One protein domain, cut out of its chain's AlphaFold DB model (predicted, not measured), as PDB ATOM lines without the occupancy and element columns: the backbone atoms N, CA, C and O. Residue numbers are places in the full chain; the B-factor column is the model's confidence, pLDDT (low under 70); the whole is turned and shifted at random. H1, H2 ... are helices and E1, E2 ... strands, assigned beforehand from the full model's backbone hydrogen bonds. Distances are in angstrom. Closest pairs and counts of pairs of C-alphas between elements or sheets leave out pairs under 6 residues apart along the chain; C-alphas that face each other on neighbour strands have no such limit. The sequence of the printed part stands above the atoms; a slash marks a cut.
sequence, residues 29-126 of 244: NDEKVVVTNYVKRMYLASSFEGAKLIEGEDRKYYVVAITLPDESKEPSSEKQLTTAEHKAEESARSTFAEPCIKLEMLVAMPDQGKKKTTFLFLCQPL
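This is residues 29 to 126 of the 244 residues of an uncharacterized protein of Flavipsychrobacter stenotrophus (UniProt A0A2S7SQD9). A strongly twisted sheet of four strands curls round the long helix H2, which packs on one face, while H1 packs on the opposite face; together they make three layers, with the sheet between the helices. The 98 printed residues hold two named helices and four named strands, in the order H1, E1, E2, H2, E3, E4. The sheet runs E1 - E2 - E4 - E3, antiparallel throughout, and the class is mixed, helices and strands. The whole is compact, with a radius of gyration of the C-alphas of 13.1 A and spans of 39 by 26 by 25 A.

Inner strands E2, residues 60 to 69, and E4, residues 116 to 125, are antiparallel at 151 degrees, with N 66 and O 119 2.9 A apart. Edge strand E1, residues 50 to 55, forms a hairpin with E2, with N 52 and O 63 at 2.8 A. Edge strand E3, residues 100 to 111, forms a hairpin with E4, with N 109 and O 118 at 2.8 A; E3 bends by 51 degrees at residue 106. H2, residues 78 to 96, is on the sheet; its closest C-alphas to E2 are those of Ala 88 and Val 64, 5.9 A. E2, H2 and E3 form a split strand-helix-strand unit, two strands running the same way with E4 between them, its crossover right-handed. H1, residues 29 to 45, is on the opposite face; its closest C-alphas to E3 are those of Thr 36 and Leu 106, 5.4 A. H1 and H2 are apart. In both helices every O i to N i+4 pair is within hydrogen-bond range.

From first to last C-alpha, E2 measures 29.4 A, E3 27.5 A, E4 27.4 A, H2 26.5 A, H1 24.4 A and E1 16.2 A. H1 begins at C-alpha 29 (99.580, 135.521, 137.778), and E4 ends at C-alpha 125 (103.829, 141.260, 158.316).

The two C-alphas farthest apart, those of Asp 58 and Ser 72, are 39.7 A apart. The printed part has no cut, and no link is long. Mean pLDDT of the printed part is 84.6; residue 29, residues 71 to 77 and residue 112 are under 70.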
ATOM      1  N   ASN A  29      98.184 135.329 138.145       63.81
ATOM      2  CA  ASN A  29      99.580 135.521 137.778       63.81
ATOM      3  C   ASN A  29      99.886 136.979 137.397       63.81
ATOM      4  O   ASN A  29     100.995 137.447 137.644       63.81
ATOM      5  N   ASP A  30      98.915 137.718 136.854       75.62
ATOM      6  CA  ASP A  30      99.138 139.097 136.408       75.62
ATOM      7  C   ASP A  30      99.440 140.014 137.594       75.62
ATOM      8  O   ASP A  30     100.381 140.801 137.526       75.62
ATOM      9  N   GLU A  31      98.725 139.871 138.715       78.88
ATOM     10  CA  GLU A  31      98.976 140.695 139.906       78.88
ATOM     11  C   GLU A  31     100.379 140.441 140.477       78.88
ATOM     12  O   GLU A  31     101.116 141.387 140.764       78.88
ATOM     13  N   LYS A  32     100.805 139.172 140.550       82.00
ATOM     14  CA  LYS A  32     102.160 138.815 140.991       82.00
ATOM     15  C   LYS A  32     103.224 139.391 140.057       82.00
ATOM     16  O   LYS A  32     104.202 139.971 140.523       82.00
ATOM     17  N   VAL A  33     103.033 139.277 138.744       86.38
ATOM     18  CA  VAL A  33     103.962 139.823 137.744       86.38
ATOM     19  C   VAL A  33     104.052 141.349 137.847       86.38
ATOM     20  O   VAL A  33     105.152 141.904 137.780       86.38
ATOM     21  N   VAL A  34     102.926 142.037 138.050       88.31
ATOM     22  CA  VAL A  34     102.883 143.494 138.239       88.31
ATOM     23  C   VAL A  34     103.671 143.904 139.482       88.31
ATOM     24  O   VAL A  34     104.544 144.770 139.382       88.31
ATOM     25  N   VAL A  35     103.436 143.248 140.623       88.94
ATOM     26  CA  VAL A  35     104.147 143.537 141.879       88.94
ATOM     27  C   VAL A  35     105.644 143.267 141.741       88.94
ATOM     28  O   VAL A  35     106.452 144.135 142.075       88.94
ATOM     29  N   THR A  36     106.035 142.120 141.178       90.94
ATOM     30  CA  THR A  36     107.446 141.785 140.937       90.94
ATOM     31  C   THR A  36     108.137 142.850 140.090       90.94
ATOM     32  O   THR A  36     109.228 143.308 140.434       90.94
ATOM     33  N   ASN A  37     107.504 143.291 139.000       91.88
ATOM     34  CA  ASN A  37     108.073 144.308 138.120       91.88
ATOM     35  C   ASN A  37     108.179 145.677 138.799       91.88
ATOM     36  O   ASN A  37     109.192 146.359 138.629       91.88
ATOM     37  N   TYR A  38     107.166 146.075 139.569       92.06
ATOM     38  CA  TYR A  38     107.184 147.323 140.328       92.06
ATOM     39  C   TYR A  38     108.323 147.337 141.352       92.06
ATOM     40  O   TYR A  38     109.190 148.212 141.302       92.06
ATOM     41  N   VAL A  39     108.387 146.319 142.214       91.12
ATOM     42  CA  VAL A  39     109.414 146.200 143.259       91.12
ATOM     43  C   VAL A  39     110.813 146.143 142.651       91.12
ATOM     44  O   VAL A  39     111.717 146.838 143.115       91.12
ATOM     45  N   LYS A  40     110.994 145.387 141.562       92.81
ATOM     46  CA  LYS A  40     112.269 145.323 140.842       92.81
ATOM     47  C   LYS A  40     112.709 146.698 140.337       92.81
ATOM     48  O   LYS A  40     113.872 147.054 140.494       92.81
ATOM     49  N   ARG A  41     111.805 147.491 139.752       91.56
ATOM     50  CA  ARG A  41     112.123 148.856 139.288       91.56
ATOM     51  C   ARG A  41     112.495 149.776 140.446       91.56
ATOM     52  O   ARG A  41     113.473 150.507 140.329       91.56
ATOM     53  N   MET A  42     111.765 149.707 141.558       92.25
ATOM     54  CA  MET A  42     112.066 150.494 142.759       92.25
ATOM     55  C   MET A  42     113.439 150.144 143.339       92.25
ATOM     56  O   MET A  42     114.218 151.039 143.664       92.25
ATOM     57  N   TYR A  43     113.775 148.853 143.395       92.00
ATOM     58  CA  TYR A  43     115.096 148.391 143.818       92.00
ATOM     59  C   TYR A  43     116.215 148.867 142.882       92.00
ATOM     60  O   TYR A  43     117.269 149.301 143.340       92.00
ATOM     61  N   LEU A  44     116.005 148.800 141.564       91.00
ATOM     62  CA  LEU A  44     117.003 149.250 140.590       91.00
ATOM     63  C   LEU A  44     117.204 150.772 140.621       91.00
ATOM     64  O   LEU A  44     118.309 151.239 140.364       91.00
ATOM     65  N   ALA A  45     116.163 151.540 140.950       91.69
ATOM     66  CA  ALA A  45     116.262 152.987 141.119       91.69
ATOM     67  C   ALA A  45     117.011 153.380 142.406       91.69
ATOM     68  O   ALA A  45     117.763 154.353 142.414       91.69
ATOM     69  N   SER A  46     116.814 152.633 143.496       90.31
ATOM     70  CA  SER A  46     117.481 152.853 144.780       90.31
ATOM     71  C   SER A  46     117.760 151.512 145.449       90.31
ATOM     72  O   SER A  46     116.931 150.987 146.193       90.31
ATOM     73  N   SER A  47     118.935 150.952 145.158       90.56
ATOM     74  CA  SER A  47     119.359 149.668 145.716       90.56
ATOM     75  C   SER A  47     119.510 149.758 147.232       90.56
ATOM     76  O   SER A  47     119.998 150.753 147.769       90.56
ATOM     77  N   PHE A  48     119.090 148.704 147.919       91.44
ATOM     78  CA  PHE A  48     119.185 148.571 149.367       91.44
ATOM     79  C   PHE A  48     119.560 147.135 149.739       91.44
ATOM     80  O   PHE A  48     119.484 146.234 148.908       91.44
ATOM     81  N   GLU A  49     119.975 146.928 150.981       91.62
ATOM     82  CA  GLU A  49     120.208 145.605 151.556       91.62
ATOM     83  C   GLU A  49     119.404 145.524 152.853       91.62
ATOM     84  O   GLU A  49     119.349 146.493 153.615       91.62
ATOM     85  N   GLY A  50     118.763 144.385 153.082       90.38
ATOM     86  CA  GLY A  50     117.837 144.171 154.184       90.38
ATOM     87  C   GLY A  50     116.397 144.560 153.853       90.38
ATOM     88  O   GLY A  50     116.005 144.626 152.684       90.38
ATOM     89  N   ALA A  51     115.579 144.755 154.885       91.94
ATOM     90  CA  ALA A  51     114.158 145.028 154.736       91.94
ATOM     91  C   ALA A  51     113.861 146.521 154.545       91.94
ATOM     92  O   ALA A  51     114.486 147.394 155.148       91.94
ATOM     93  N   LYS A  52     112.870 146.823 153.709       92.75
ATOM     94  CA  LYS A  52     112.423 148.179 153.404       92.75
ATOM     95  C   LYS A  52     110.930 148.193 153.109       92.75
ATOM     96  O   LYS A  52     110.409 147.333 152.402       92.75
ATOM     97  N   LEU A  53     110.255 149.215 153.622       91.19
ATOM     98  CA  LEU A  53     108.891 149.542 153.232       91.19
ATOM     99  C   LEU A  53     108.926 150.384 151.954       91.19
ATOM    100  O   LEU A  53     109.555 151.443 151.919       91.19
ATOM    101  N   ILE A  54     108.259 149.914 150.908       90.88
ATOM    102  CA  ILE A  54     108.052 150.645 149.661       90.88
ATOM    103  C   ILE A  54     106.590 151.069 149.619       90.88
ATOM    104  O   ILE A  54     105.692 150.232 149.553       90.88
ATOM    105  N   GLU A  55     106.345 152.371 149.658       87.31
ATOM    106  CA  GLU A  55     105.000 152.924 149.527       87.31
ATOM    107  C   GLU A  55     104.693 153.129 148.038       87.31
ATOM    108  O   GLU A  55     105.426 153.819 147.331       87.31
ATOM    109  N   GLY A  56     103.662 152.449 147.539       80.56
ATOM    110  CA  GLY A  56     103.045 152.747 146.248       80.56
ATOM    111  C   GLY A  56     101.874 153.714 146.412       80.56
ATOM    112  O   GLY A  56     101.539 154.109 147.526       80.56
ATOM    113  N   GLU A  57     101.231 154.063 145.296       78.00
ATOM    114  CA  GLU A  57     100.084 154.984 145.287       78.00
ATOM    115  C   GLU A  57      98.909 154.450 146.124       78.00
ATOM    116  O   GLU A  57      98.337 155.188 146.923       78.00
ATOM    117  N   ASP A  58      98.622 153.148 146.012       77.88
ATOM    118  CA  ASP A  58      97.447 152.530 146.645       77.88
ATOM    119  C   ASP A  58      97.780 151.545 147.774       77.88
ATOM    120  O   ASP A  58      96.911 151.179 148.568       77.88
ATOM    121  N   ARG A  59      99.015 151.029 147.818       82.38
ATOM    122  CA  ARG A  59      99.403 149.930 148.716       82.38
ATOM    123  C   ARG A  59     100.841 150.071 149.189       82.38
ATOM    124  O   ARG A  59     101.684 150.664 148.519       82.38
ATOM    125  N   LYS A  60     101.120 149.471 150.341       88.56
ATOM    126  CA  LYS A  60     102.462 149.368 150.909       88.56
ATOM    127  C   LYS A  60     103.027 147.981 150.619       88.56
ATOM    128  O   LYS A  60     102.306 146.993 150.681       88.56
ATOM    129  N   TYR A  61     104.311 147.920 150.291       89.50
ATOM    130  CA  TYR A  61     105.023 146.685 149.992       89.50
ATOM    131  C   TYR A  61     106.185 146.530 150.963       89.50
ATOM    132  O   TYR A  61     107.099 147.355 150.991       89.50
ATOM    133  N   TYR A  62     106.165 145.459 151.745       91.38
ATOM    134  CA  TYR A  62     107.259 145.103 152.639       91.38
ATOM    135  C   TYR A  62     108.221 144.228 151.847       91.38
ATOM    136  O   TYR A  62     107.879 143.114 151.461       91.38
ATOM    137  N   VAL A  63     109.401 144.752 151.537       92.88
ATOM    138  CA  VAL A  63     110.351 144.093 150.637       92.88
ATOM    139  C   VAL A  63     111.657 143.853 151.364       92.88
ATOM    140  O   VAL A  63     112.129 144.722 152.088       92.88
ATOM    141  N   VAL A  64     112.267 142.695 151.143       93.19
ATOM    142  CA  VAL A  64     113.588 142.368 151.681       93.19
ATOM    143  C   VAL A  64     114.526 142.030 150.541       93.19
ATOM    144  O   VAL A  64     114.209 141.195 149.697       93.19
ATOM    145  N   ALA A  65     115.679 142.690 150.518       93.69
ATOM    146  CA  ALA A  65     116.742 142.424 149.567       93.69
ATOM    147  C   ALA A  65     117.908 141.740 150.282       93.69
ATOM    148  O   ALA A  65     118.467 142.313 151.214       93.69
ATOM    149  N   ILE A  66     118.268 140.531 149.848       93.44
ATOM    150  CA  ILE A  66     119.403 139.779 150.393       93.44
ATOM    151  C   ILE A  66     120.390 139.480 149.276       93.44
ATOM    152  O   ILE A  66     120.046 138.820 148.295       93.44
ATOM    153  N   THR A  67     121.633 139.914 149.444       90.75
ATOM    154  CA  THR A  67     122.711 139.655 148.493       90.75
ATOM    155  C   THR A  67     123.625 138.551 149.013       90.75
ATOM    156  O   THR A  67     124.278 138.692 150.048       90.75
ATOM    157  N   LEU A  68     123.719 137.445 148.273       88.44
ATOM    158  CA  LEU A  68     124.601 136.322 148.596       88.44
ATOM    159  C   LEU A  68     125.735 136.186 147.570       88.44
ATOM    160  O   LEU A  68     125.527 136.483 146.390       88.44
ATOM    161  N   PRO A  69     126.938 135.754 147.994       84.62
ATOM    162  CA  PRO A  69     127.971 135.328 147.062       84.62
ATOM    163  C   PRO A  69     127.499 134.083 146.306       84.62
ATOM    164  O   PRO A  69     126.883 133.187 146.882       84.62
ATOM    165  N   ASP A  70     127.785 134.042 145.012       75.88
ATOM    166  CA  ASP A  70     127.419 132.922 144.160       75.88
ATOM    167  C   ASP A  70     128.461 131.802 144.309       75.88
ATOM    168  O   ASP A  70     129.561 131.866 143.754       75.88
ATOM    169  N   GLU A  71     128.143 130.799 145.131       65.44
ATOM    170  CA  GLU A  71     129.053 129.684 145.432       65.44
ATOM    171  C   GLU A  71     129.015 128.556 144.378       65.44
ATOM    172  O   GLU A  71     129.801 127.611 144.454       65.44
ATOM    173  N   SER A  72     128.161 128.639 143.349       53.16
ATOM    174  CA  SER A  72     128.046 127.606 142.307       53.16
ATOM    175  C   SER A  72     127.440 128.156 141.019       53.16
ATOM    176  O   SER A  72     126.570 128.999 141.084       53.16
ATOM    177  N   LYS A  73     127.813 127.626 139.846       53.56
ATOM    178  CA  LYS A  73     127.363 128.071 138.503       53.56
ATOM    179  C   LYS A  73     125.839 128.017 138.226       53.56
ATOM    180  O   LYS A  73     125.442 128.214 137.081       53.56
ATOM    181  N   GLU A  74     125.004 127.772 139.231       54.81
ATOM    182  CA  GLU A  74     123.545 127.786 139.143       54.81
ATOM    183  C   GLU A  74     122.953 128.697 140.237       54.81
ATOM    184  O   GLU A  74     123.102 128.389 141.424       54.81
ATOM    185  N   PRO A  75     122.229 129.774 139.872       53.16
ATOM    186  CA  PRO A  75     121.647 130.748 140.808       53.16
ATOM    187  C   PRO A  75     120.429 130.218 141.598       53.16
ATOM    188  O   PRO A  75     119.647 131.000 142.138       53.16
ATOM    189  N   SER A  76     120.230 128.897 141.638       56.53
ATOM    190  CA  SER A  76     119.015 128.234 142.125       56.53
ATOM    191  C   SER A  76     119.281 126.945 142.898       56.53
ATOM    192  O   SER A  76     118.408 126.079 142.961       56.53
ATOM    193  N   SER A  77     120.469 126.767 143.485       63.50
ATOM    194  CA  SER A  77     120.625 125.660 144.433       63.50
ATOM    195  C   SER A  77     119.652 125.874 145.602       63.50
ATOM    196  O   SER A  77     119.616 126.942 146.213       63.50
ATOM    197  N   GLU A  78     118.844 124.861 145.916       73.56
ATOM    198  CA  GLU A  78     117.849 124.881 147.004       73.56
ATOM    199  C   GLU A  78     118.459 125.367 148.337       73.56
ATOM    200  O   GLU A  78     117.840 126.081 149.126       73.56
ATOM    201  N   LYS A  79     119.750 125.082 148.538       78.25
ATOM    202  CA  LYS A  79     120.546 125.536 149.681       78.25
ATOM    203  C   LYS A  79     120.789 127.056 149.715       78.25
ATOM    204  O   LYS A  79     120.787 127.653 150.791       78.25
ATOM    205  N   GLN A  80     121.020 127.698 148.571       80.38
ATOM    206  CA  GLN A  80     121.172 129.158 148.507       80.38
ATOM    207  C   GLN A  80     119.837 129.860 148.764       80.38
ATOM    208  O   GLN A  80     119.812 130.843 149.501       80.38
ATOM    209  N   LEU A  81     118.739 129.330 148.211       83.25
ATOM    210  CA  LEU A  81     117.405 129.896 148.413       83.25
ATOM    211  C   LEU A  81     116.991 129.834 149.886       83.25
ATOM    212  O   LEU A  81     116.641 130.859 150.455       83.25
ATOM    213  N   THR A  82     117.143 128.678 150.532       84.88
ATOM    214  CA  THR A  82     116.844 128.519 151.968       84.88
ATOM    215  C   THR A  82     117.705 129.424 152.856       84.88
ATOM    216  O   THR A  82     117.223 129.994 153.833       84.88
ATOM    217  N   THR A  83     118.976 129.634 152.495       87.31
ATOM    218  CA  THR A  83     119.854 130.589 153.198       87.31
ATOM    219  C   THR A  83     119.390 132.035 153.003       87.31
ATOM    220  O   THR A  83     119.432 132.832 153.943       87.31
ATOM    221  N   ALA A  84     118.969 132.393 151.788       87.25
ATOM    222  CA  ALA A  84     118.440 133.715 151.477       87.25
ATOM    223  C   ALA A  84     117.120 133.971 152.215       87.25
ATOM    224  O   ALA A  84     116.956 135.045 152.784       87.25
ATOM    225  N   GLU A  85     116.232 132.976 152.272       88.75
ATOM    226  CA  GLU A  85     114.966 133.025 153.006       88.75
ATOM    227  C   GLU A  85     115.194 133.244 154.502       88.75
ATOM    228  O   GLU A  85     114.674 134.210 155.050       88.75
ATOM    229  N   HIS A  86     116.048 132.446 155.152       88.19
ATOM    230  CA  HIS A  86     116.337 132.614 156.583       88.19
ATOM    231  C   HIS A  86     116.890 134.013 156.901       88.19
ATOM    232  O   HIS A  86     116.471 134.664 157.859       88.19
ATOM    233  N   LYS A  87     117.824 134.515 156.082       90.81
ATOM    234  CA  LYS A  87     118.355 135.879 156.244       90.81
ATOM    235  C   LYS A  87     117.299 136.948 155.976       90.81
ATOM    236  O   LYS A  87     117.310 137.990 156.629       90.81
ATOM    237  N   ALA A  88     116.401 136.707 155.023       89.75
ATOM    238  CA  ALA A  88     115.315 137.622 154.729       89.75
ATOM    239  C   ALA A  88     114.316 137.694 155.893       89.75
ATOM    240  O   ALA A  88     113.926 138.796 156.277       89.75
ATOM    241  N   GLU A  89     113.966 136.559 156.503       87.94
ATOM    242  CA  GLU A  89     113.122 136.506 157.703       87.94
ATOM    243  C   GLU A  89     113.757 137.269 158.874       87.94
ATOM    244  O   GLU A  89     113.093 138.083 159.519       87.94
ATOM    245  N   GLU A  90     115.052 137.070 159.126       89.06
ATOM    246  CA  GLU A  90     115.778 137.759 160.198       89.06
ATOM    247  C   GLU A  90     115.872 139.275 159.956       89.06
ATOM    248  O   GLU A  90     115.642 140.089 160.861       89.06
ATOM    249  N   SER A  91     116.146 139.682 158.714       90.44
ATOM    250  CA  SER A  91     116.182 141.094 158.335       90.44
ATOM    251  C   SER A  91     114.803 141.755 158.429       90.44
ATOM    252  O   SER A  91     114.687 142.888 158.904       90.44
ATOM    253  N   ALA A  92     113.742 141.046 158.040       88.56
ATOM    254  CA  ALA A  92     112.375 141.528 158.193       88.56
ATOM    255  C   ALA A  92     112.008 141.695 159.672       88.56
ATOM    256  O   ALA A  92     111.512 142.749 160.065       88.56
ATOM    257  N   ARG A  93     112.318 140.694 160.506       86.12
ATOM    258  CA  ARG A  93     112.009 140.708 161.943       86.12
ATOM    259  C   ARG A  93     112.721 141.842 162.674       86.12
ATOM    260  O   ARG A  93     112.115 142.498 163.514       86.12
ATOM    261  N   SER A  94     113.986 142.092 162.344       87.38
ATOM    262  CA  SER A  94     114.755 143.192 162.943       87.38
ATOM    263  C   SER A  94     114.252 144.571 162.514       87.38
ATOM    264  O   SER A  94     114.225 145.487 163.332       87.38
ATOM    265  N   THR A  95     113.818 144.723 161.263       88.00
ATOM    266  CA  THR A  95     113.395 146.025 160.725       88.00
ATOM    267  C   THR A  95     111.961 146.383 161.098       88.00
ATOM    268  O   THR A  95     111.684 147.526 161.451       88.00
ATOM    269  N   PHE A  96     111.041 145.421 161.018       85.56
ATOM    270  CA  PHE A  96     109.619 145.650 161.286       85.56
ATOM    271  C   PHE A  96     109.238 145.391 162.748       85.56
ATOM    272  O   PHE A  96     108.120 145.708 163.139       85.56
ATOM    273  N   ALA A  97     110.161 144.849 163.553       84.62
ATOM    274  CA  ALA A  97     109.935 144.467 164.948       84.62
ATOM    275  C   ALA A  97     108.739 143.510 165.144       84.62
ATOM    276  O   ALA A  97     108.157 143.443 166.222       84.62
ATOM    277  N   GLU A  98     108.379 142.755 164.103       83.50
ATOM    278  CA  GLU A  98     107.301 141.770 164.118       83.50
ATOM    279  C   GLU A  98     107.605 140.615 163.144       83.50
ATOM    280  O   GLU A  98     108.398 140.781 162.208       83.50
ATOM    281  N   PRO A  99     107.019 139.420 163.346       82.31
ATOM    282  CA  PRO A  99     107.202 138.299 162.432       82.31
ATOM    283  C   PRO A  99     106.433 138.489 161.114       82.31
ATOM    284  O   PRO A  99     105.343 139.066 161.072       82.31
ATOM    285  N   CYS A 100     106.980 137.933 160.032       84.69
ATOM    286  CA  CYS A 100     106.296 137.838 158.744       84.69
ATOM    287  C   CYS A 100     105.564 136.498 158.633       84.69
ATOM    288  O   CYS A 100     106.136 135.443 158.886       84.69
ATOM    289  N   ILE A 101     104.293 136.539 158.234       81.38
ATOM    290  CA  ILE A 101     103.453 135.344 158.063       81.38
ATOM    291  C   ILE A 101     103.697 134.669 156.721       81.38
ATOM    292  O   ILE A 101     103.559 133.452 156.597       81.38
ATOM    293  N   LYS A 102     104.065 135.463 155.718       83.88
ATOM    294  CA  LYS A 102     104.378 134.986 154.381       83.88
ATOM    295  C   LYS A 102     105.643 135.674 153.891       83.88
ATOM    296  O   LYS A 102     105.761 136.894 153.995       83.88
ATOM    297  N   LEU A 103     106.552 134.876 153.343       86.12
ATOM    298  CA  LEU A 103     107.737 135.326 152.634       86.12
ATOM    299  C   LEU A 103     107.692 134.710 151.235       86.12
ATOM    300  O   LEU A 103     107.644 133.492 151.093       86.12
ATOM    301  N   GLU A 104     107.642 135.543 150.204       87.88
ATOM    302  CA  GLU A 104     107.550 135.092 148.818       87.88
ATOM    303  C   GLU A 104     108.689 135.689 147.997       87.88
ATOM    304  O   GLU A 104     108.800 136.906 147.862       87.88
ATOM    305  N   MET A 105     109.539 134.838 147.423       88.81
ATOM    306  CA  MET A 105     110.573 135.297 146.500       88.81
ATOM    307  C   MET A 105     109.925 135.888 145.239       88.81
ATOM    308  O   MET A 105     109.154 135.223 144.542       88.81
ATOM    309  N   LEU A 106     110.283 137.131 144.925       89.38
ATOM    310  CA  LEU A 106     109.848 137.829 143.719       89.38
ATOM    311  C   LEU A 106     110.799 137.566 142.553       89.38
ATOM    312  O   LEU A 106     110.362 137.220 141.457       89.38
ATOM    313  N   VAL A 107     112.100 137.772 142.773       89.88
ATOM    314  CA  VAL A 107     113.117 137.669 141.721       89.88
ATOM    315  C   VAL A 107     114.510 137.459 142.312       89.88
ATOM    316  O   VAL A 107     114.851 138.046 143.337       89.88
ATOM    317  N   ALA A 108     115.329 136.666 141.621       88.50
ATOM    318  CA  ALA A 108     116.769 136.579 141.832       88.50
ATOM    319  C   ALA A 108     117.491 137.344 140.713       88.50
ATOM    320  O   ALA A 108     117.213 137.153 139.528       88.50
ATOM    321  N   MET A 109     118.394 138.246 141.085       87.56
ATOM    322  CA  MET A 109     119.139 139.106 140.171       87.56
ATOM    323  C   MET A 109     120.631 138.783 140.286       87.56
ATOM    324  O   MET A 109     121.278 139.248 141.227       87.56
ATOM    325  N   PRO A 110     121.185 137.974 139.366       84.38
ATOM    326  CA  PRO A 110     122.612 137.694 139.345       84.38
ATOM    327  C   PRO A 110     123.393 138.898 138.799       84.38
ATOM    328  O   PRO A 110     123.119 139.398 137.707       84.38
ATOM    329  N   ASP A 111     124.404 139.336 139.542       81.06
ATOM    330  CA  ASP A 111     125.433 140.274 139.102       81.06
ATOM    331  C   ASP A 111     126.595 139.479 138.483       81.06
ATOM    332  O   ASP A 111     127.496 138.986 139.175       81.06
ATOM    333  N   GLN A 112     126.561 139.369 137.150       66.31
ATOM    334  CA  GLN A 112     127.569 138.687 136.325       66.31
ATOM    335  C   GLN A 112     128.990 139.242 136.541       66.31
ATOM    336  O   GLN A 112     129.967 138.522 136.345       66.31
ATOM    337  N   GLY A 113     129.126 140.502 136.972       70.44
ATOM    338  CA  GLY A 113     130.423 141.132 137.218       70.44
ATOM    339  C   GLY A 113     131.017 140.804 138.588       70.44
ATOM    340  O   GLY A 113     132.239 140.797 138.739       70.44
ATOM    341  N   LYS A 114     130.178 140.526 139.595       73.12
ATOM    342  CA  LYS A 114     130.611 140.386 140.999       73.12
ATOM    343  C   LYS A 114     130.424 138.994 141.595       73.12
ATOM    344  O   LYS A 114     130.776 138.823 142.761       73.12
ATOM    345  N   LYS A 115     129.910 138.017 140.832       82.38
ATOM    346  CA  LYS A 115     129.548 136.672 141.332       82.38
ATOM    347  C   LYS A 115     128.685 136.766 142.593       82.38
ATOM    348  O   LYS A 115     128.995 136.179 143.628       82.38
ATOM    349  N   LYS A 116     127.653 137.603 142.536       86.75
ATOM    350  CA  LYS A 116     126.694 137.798 143.623       86.75
ATOM    351  C   LYS A 116     125.295 137.698 143.057       86.75
ATOM    352  O   LYS A 116     125.064 138.161 141.946       86.75
ATOM    353  N   THR A 117     124.372 137.164 143.838       87.56
ATOM    354  CA  THR A 117     122.956 137.123 143.485       87.56
ATOM    355  C   THR A 117     122.172 137.858 144.553       87.56
ATOM    356  O   THR A 117     122.281 137.542 145.740       87.56
ATOM    357  N   THR A 118     121.399 138.855 144.132       90.00
ATOM    358  CA  THR A 118     120.469 139.569 145.006       90.00
ATOM    359  C   THR A 118     119.084 138.961 144.853       90.00
ATOM    360  O   THR A 118     118.505 138.964 143.767       90.00
ATOM    361  N   PHE A 119     118.545 138.458 145.952       91.62
ATOM    362  CA  PHE A 119     117.193 137.936 146.052       91.62
ATOM    363  C   PHE A 119     116.282 139.026 146.604       91.62
ATOM    364  O   PHE A 119     116.580 139.624 147.638       91.62
ATOM    365  N   LEU A 120     115.178 139.287 145.908       92.81
ATOM    366  CA  LEU A 120     114.111 140.146 146.400       92.81
ATOM    367  C   LEU A 120     112.960 139.280 146.887       92.81
ATOM    368  O   LEU A 120     112.424 138.470 146.129       92.81
ATOM    369  N   PHE A 121     112.553 139.511 148.126       92.50
ATOM    370  CA  PHE A 121     111.413 138.868 148.753       92.50
ATOM    371  C   PHE A 121     110.328 139.892 149.054       92.50
ATOM    372  O   PHE A 121     110.616 141.020 149.457       92.50
ATOM    373  N   LEU A 122     109.080 139.479 148.875       91.75
ATOM    374  CA  LEU A 122     107.907 140.158 149.391       91.75
ATOM    375  C   LEU A 122     107.538 139.526 150.729       91.75
ATOM    376  O   LEU A 122     107.298 138.320 150.818       91.75
ATOM    377  N   CYS A 123     107.478 140.356 151.757       90.56
ATOM    378  CA  CYS A 123     107.047 139.983 153.088       90.56
ATOM    379  C   CYS A 123     105.602 140.412 153.309       90.56
ATOM    380  O   CYS A 123     105.174 141.464 152.839       90.56
ATOM    381  N   GLN A 124     104.868 139.626 154.088       88.81
ATOM    382  CA  GLN A 124     103.601 140.045 154.669       88.81
ATOM    383  C   GLN A 124     103.721 140.018 156.198       88.81
ATOM    384  O   GLN A 124     103.759 138.922 156.776       88.81
ATOM    385  N   PRO A 125     103.796 141.185 156.861       90.06
ATOM    386  CA  PRO A 125     103.829 141.260 158.316       90.06
ATOM    387  C   PRO A 125     102.550 140.709 158.949       90.06
ATOM    388  O   PRO A 125     101.464 140.752 158.355       90.06
ATOM    389  N   LEU A 126     102.670 140.200 160.177       88.50
ATOM    390  CA  LEU A 126     101.536 139.661 160.922       88.50
ATOM    391  C   LEU A 126     100.454 140.724 161.171       88.50
ATOM    392  O   LEU A 126      99.268 140.426 161.000       88.50
TER     393      LEU A 126